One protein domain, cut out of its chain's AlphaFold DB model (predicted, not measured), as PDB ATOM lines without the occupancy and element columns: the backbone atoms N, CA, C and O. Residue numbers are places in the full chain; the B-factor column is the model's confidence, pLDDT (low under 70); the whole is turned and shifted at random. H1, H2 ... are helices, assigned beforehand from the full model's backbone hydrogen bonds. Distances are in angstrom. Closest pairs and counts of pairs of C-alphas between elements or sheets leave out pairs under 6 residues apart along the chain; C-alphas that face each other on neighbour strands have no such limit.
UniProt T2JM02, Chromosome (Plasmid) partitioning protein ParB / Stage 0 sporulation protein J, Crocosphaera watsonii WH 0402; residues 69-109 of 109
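This is residues 69 to 109 of the 109 residues of the protein "Chromosome (Plasmid) partitioning protein ParB / Stage 0 sporulation protein J" of Crocosphaera watsonii WH 0402 (UniProt T2JM02). An open, flat U of helices: H1 and the longer H3 are two arms with an empty gap between them, and the short H2 sits at the turn that joins them. The printed part has 41 residues with three named helices, in the order H1, H2, H3, and no named strand; the class is all helix. It is loose, with a radius of gyration of the C-alphas of 11.7 A, and spans 34 by 23 by 8 A, only just flat.

H1, residues 69 to 80, begins at C-alpha 69 (180.023, 120.197, 110.842) and is 16.4 A long. H2 is residues 83 to 86, 5.3 A. H3, residues 88 to 106, is 26.9 A long and ends at C-alpha 106 (191.179, 118.133, 123.607).

H1 and H2 meet only through their link. H2 and H3 only just touch, and only at the corner, with 3 pairs of C-alphas within 8 A; H3 takes part with residues 90 to 91 alone, and the closest C-alphas, of Ile 84 and Lys 90, are 5.9 A apart. H1 and H3 are apart. In H1 and H3 every O i to N i+4 pair is within hydrogen-bond range; H2 is too short for such a pair.

The C-alphas farthest apart, of Glu 86 and Lys 109, are 34.6 A apart. The printed part has no cut, and both links are tight. pLDDT is under 70 at residues 69 to 73 and 107 to 109.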
ATOM      1  N   LYS A  69     180.541 118.890 110.394       52.91
ATOM      2  CA  LYS A  69     180.023 120.197 110.842       52.91
ATOM      3  C   LYS A  69     178.558 120.489 110.481       52.91
ATOM      4  O   LYS A  69     177.831 121.033 111.306       52.91
ATOM      5  N   GLN A  70     178.103 120.166 109.269       59.09
ATOM      6  CA  GLN A  70     176.705 120.366 108.865       59.09
ATOM      7  C   GLN A  70     175.765 119.402 109.586       59.09
ATOM      8  O   GLN A  70     174.735 119.846 110.091       59.09
ATOM      9  N   LYS A  71     176.139 118.119 109.690       63.81
ATOM     10  CA  LYS A  71     175.354 117.143 110.460       63.81
ATOM     11  C   LYS A  71     175.263 117.543 111.930       63.81
ATOM     12  O   LYS A  71     174.173 117.507 112.488       63.81
ATOM     13  N   GLY A  72     176.378 117.984 112.518       65.88
ATOM     14  CA  GLY A  72     176.410 118.503 113.883       65.88
ATOM     15  C   GLY A  72     175.451 119.678 114.059       65.88
ATOM     16  O   GLY A  72     174.570 119.628 114.906       65.88
ATOM     17  N   SER A  73     175.537 120.701 113.205       67.00
ATOM     18  CA  SER A  73     174.673 121.884 113.323       67.00
ATOM     19  C   SER A  73     173.176 121.566 113.172       67.00
ATOM     20  O   SER A  73     172.355 122.145 113.882       67.00
ATOM     21  N   GLU A  74     172.797 120.629 112.296       70.88
ATOM     22  CA  GLU A  74     171.403 120.173 112.185       70.88
ATOM     23  C   GLU A  74     170.948 119.341 113.391       70.88
ATOM     24  O   GLU A  74     169.815 119.512 113.849       70.88
ATOM     25  N   LEU A  75     171.820 118.487 113.937       75.19
ATOM     26  CA  LEU A  75     171.552 117.733 115.163       75.19
ATOM     27  C   LEU A  75     171.349 118.667 116.357       75.19
ATOM     28  O   LEU A  75     170.340 118.538 117.039       75.19
ATOM     29  N   PHE A  76     172.224 119.657 116.552       74.88
ATOM     30  CA  PHE A  76     172.088 120.656 117.620       74.88
ATOM     31  C   PHE A  76     170.816 121.498 117.475       74.88
ATOM     32  O   PHE A  76     170.143 121.775 118.464       74.88
ATOM     33  N   LYS A  77     170.421 121.859 116.247       75.56
ATOM     34  CA  LYS A  77     169.139 122.546 116.016       75.56
ATOM     35  C   LYS A  77     167.943 121.688 116.413       75.56
ATOM     36  O   LYS A  77     167.045 122.179 117.088       75.56
ATOM     37  N   ARG A  78     167.929 120.412 116.013       75.62
ATOM     38  CA  ARG A  78     166.865 119.475 116.403       75.62
ATOM     39  C   ARG A  78     166.861 119.219 117.903       75.62
ATOM     40  O   ARG A  78     165.790 119.111 118.478       75.62
ATOM     41  N   LEU A  79     168.035 119.160 118.519       77.38
ATOM     42  CA  LEU A  79     168.203 118.995 119.954       77.38
ATOM     43  C   LEU A  79     167.612 120.182 120.726       77.38
ATOM     44  O   LEU A  79     166.813 119.970 121.630       77.38
ATOM     45  N   ASN A  80     167.911 121.420 120.316       70.75
ATOM     46  CA  ASN A  80     167.358 122.633 120.933       70.75
ATOM     47  C   ASN A  80     165.832 122.732 120.819       70.75
ATOM     48  O   ASN A  80     165.194 123.281 121.708       70.75
ATOM     49  N   SER A  81     165.239 122.210 119.744       73.31
ATOM     50  CA  SER A  81     163.783 122.205 119.544       73.31
ATOM     51  C   SER A  81     163.089 120.928 120.034       73.31
ATOM     52  O   SER A  81     161.890 120.777 119.821       73.31
ATOM     53  N   SER A  82     163.820 119.987 120.636       78.25
ATOM     54  CA  SER A  82     163.287 118.694 121.073       78.25
ATOM     55  C   SER A  82     162.961 118.703 122.563       78.25
ATOM     56  O   SER A  82     163.650 119.333 123.358       78.25
ATOM     57  N   GLN A  83     161.979 117.897 122.966       77.06
ATOM     58  CA  GLN A  83     161.613 117.670 124.371       77.06
ATOM     59  C   GLN A  83     162.670 116.886 125.168       77.06
ATOM     60  O   GLN A  83     162.433 116.478 126.300       77.06
ATOM     61  N   ILE A  84     163.869 116.665 124.614       79.12
ATOM     62  CA  ILE A  84     165.002 116.107 125.368       79.12
ATOM     63  C   ILE A  84     165.292 116.927 126.636       79.12
ATOM     64  O   ILE A  84     165.657 116.339 127.651       79.12
ATOM     65  N   TRP A  85     165.047 118.240 126.610       77.75
ATOM     66  CA  TRP A  85     165.177 119.121 127.774       77.75
ATOM     67  C   TRP A  85     164.145 118.861 128.874       77.75
ATOM     68  O   TRP A  85     164.345 119.303 129.994       77.75
ATOM     69  N   GLU A  86     163.076 118.114 128.612       80.62
ATOM     70  CA  GLU A  86     162.063 117.775 129.623       80.62
ATOM     71  C   GLU A  86     162.313 116.396 130.257       80.62
ATOM     72  O   GLU A  86     161.700 116.044 131.264       80.62
ATOM     73  N   HIS A  87     163.243 115.607 129.705       83.06
ATOM     74  CA  HIS A  87     163.551 114.261 130.180       83.06
ATOM     75  C   HIS A  87     164.925 114.203 130.869       83.06
ATOM     76  O   HIS A  87     165.939 114.082 130.176       83.06
ATOM     77  N   PRO A  88     164.994 114.177 132.215       79.50
ATOM     78  CA  PRO A  88     166.265 114.206 132.947       79.50
ATOM     79  C   PRO A  88     167.200 113.042 132.579       79.50
ATOM     80  O   PRO A  88     168.399 113.239 132.430       79.50
ATOM     81  N   GLN A  89     166.659 111.849 132.301       83.19
ATOM     82  CA  GLN A  89     167.460 110.708 131.832       83.19
ATOM     83  C   GLN A  89     168.143 110.965 130.477       83.19
ATOM     84  O   GLN A  89     169.281 110.549 130.264       83.19
ATOM     85  N   LYS A  90     167.467 111.664 129.553       77.56
ATOM     86  CA  LYS A  90     168.022 111.980 128.229       77.56
ATOM     87  C   LYS A  90     169.016 113.135 128.292       77.56
ATOM     88  O   LYS A  90     169.974 113.128 127.525       77.56
ATOM     89  N   GLN A  91     168.833 114.073 129.222       77.00
ATOM     90  CA  GLN A  91     169.826 115.109 129.506       77.00
ATOM     91  C   GLN A  91     171.143 114.497 129.999       77.00
ATOM     92  O   GLN A  91     172.193 114.842 129.474       77.00
ATOM     93  N   THR A  92     171.103 113.523 130.919       81.94
ATOM     94  CA  THR A  92     172.321 112.830 131.387       81.94
ATOM     95  C   THR A  92     173.032 112.072 130.263       81.94
ATOM     96  O   THR A  92     174.259 112.031 130.207       81.94
ATOM     97  N   GLN A  93     172.279 111.458 129.343       80.06
ATOM     98  CA  GLN A  93     172.873 110.814 128.167       80.06
ATOM     99  C   GLN A  93     173.483 111.828 127.193       80.06
ATOM    100  O   GLN A  93     174.539 111.562 126.624       80.06
ATOM    101  N   LEU A  94     172.833 112.977 127.009       80.19
ATOM    102  CA  LEU A  94     173.343 114.060 126.178       80.19
ATOM    103  C   LEU A  94     174.635 114.650 126.755       80.19
ATOM    104  O   LEU A  94     175.589 114.835 126.009       80.19
ATOM    105  N   ASP A  95     174.673 114.887 128.062       79.50
ATOM    106  CA  ASP A  95     175.840 115.393 128.786       79.50
ATOM    107  C   ASP A  95     177.064 114.484 128.584       79.50
ATOM    108  O   ASP A  95     178.107 114.931 128.111       79.50
ATOM    109  N   LYS A  96     176.897 113.164 128.747       85.44
ATOM    110  CA  LYS A  96     177.959 112.184 128.450       85.44
ATOM    111  C   LYS A  96     178.434 112.196 126.996       85.44
ATOM    112  O   LYS A  96     179.595 111.887 126.728       85.44
ATOM    113  N   LEU A  97     177.542 112.461 126.042       81.62
ATOM    114  CA  LEU A  97     177.906 112.553 124.624       81.62
ATOM    115  C   LEU A  97     178.650 113.858 124.322       81.62
ATOM    116  O   LEU A  97     179.562 113.853 123.498       81.62
ATOM    117  N   LEU A  98     178.292 114.952 124.998       79.00
ATOM    118  CA  LEU A  98     178.999 116.229 124.908       79.00
ATOM    119  C   LEU A  98     180.393 116.139 125.531       79.00
ATOM    120  O   LEU A  98     181.346 116.565 124.890       79.00
ATOM    121  N   GLN A  99     180.542 115.479 126.683       81.38
ATOM    122  CA  GLN A  99     181.862 115.229 127.273       81.38
ATOM    123  C   GLN A  99     182.769 114.404 126.352       81.38
ATOM    124  O   GLN A  99     183.949 114.707 126.222       81.38
ATOM    125  N   GLN A 100     182.235 113.380 125.676       79.62
ATOM    126  CA  GLN A 100     183.012 112.621 124.685       79.62
ATOM    127  C   GLN A 100     183.407 113.480 123.478       79.62
ATOM    128  O   GLN A 100     184.487 113.299 122.925       79.62
ATOM    129  N   LEU A 101     182.551 114.421 123.067       76.12
ATOM    130  CA  LEU A 101     182.880 115.388 122.020       76.12
ATOM    131  C   LEU A 101     183.970 116.368 122.469       76.12
ATOM    132  O   LEU A 101     184.851 116.659 121.668       76.12
ATOM    133  N   GLU A 102     183.930 116.858 123.710       74.12
ATOM    134  CA  GLU A 102     184.985 117.711 124.278       74.12
ATOM    135  C   GLU A 102     186.316 116.970 124.397       74.12
ATOM    136  O   GLU A 102     187.325 117.488 123.929       74.12
ATOM    137  N   ALA A 103     186.313 115.731 124.896       82.56
ATOM    138  CA  ALA A 103     187.526 114.920 125.002       82.56
ATOM    139  C   ALA A 103     188.210 114.725 123.637       82.56
ATOM    140  O   ALA A 103     189.414 114.922 123.509       82.56
ATOM    141  N   LEU A 104     187.427 114.442 122.588       75.38
ATOM    142  CA  LEU A 104     187.938 114.335 121.216       75.38
ATOM    143  C   LEU A 104     188.509 115.658 120.674       75.38
ATOM    144  O   LEU A 104     189.360 115.631 119.790       75.38
ATOM    145  N   LEU A 105     188.031 116.812 121.157       72.00
ATOM    146  CA  LEU A 105     188.560 118.131 120.785       72.00
ATOM    147  C   LEU A 105     189.830 118.488 121.569       72.00
ATOM    148  O   LEU A 105     190.663 119.232 121.054       72.00
ATOM    149  N   GLU A 106     189.968 117.986 122.796       73.81
ATOM    150  CA  GLU A 106     191.179 118.133 123.607       73.81
ATOM    151  C   GLU A 106     192.302 117.193 123.152       73.81
ATOM    152  O   GLU A 106     193.461 117.594 123.188       73.81
ATOM    153  N   GLU A 107     191.984 115.993 122.653       68.31
ATOM    154  CA  GLU A 107     192.969 115.057 122.082       68.31
ATOM    155  C   GLU A 107     193.594 115.534 120.755       68.31
ATOM    156  O   GLU A 107     194.680 115.084 120.398       68.31
ATOM    157  N   GLU A 108     192.952 116.451 120.019       51.81
ATOM    158  CA  GLU A 108     193.530 117.080 118.813       51.81
ATOM    159  C   GLU A 108     194.463 118.272 119.119       51.81
ATOM    160  O   GLU A 108     194.941 118.924 118.183       51.81
ATOM    161  N   LYS A 109     194.712 118.593 120.396       44.41
ATOM    162  CA  LYS A 109     195.476 119.776 120.816       44.41
ATOM    163  C   LYS A 109     196.929 119.485 121.187       44.41
ATOM    164  O   LYS A 109     197.201 118.448 121.825       44.41
TER     165      LYS A 109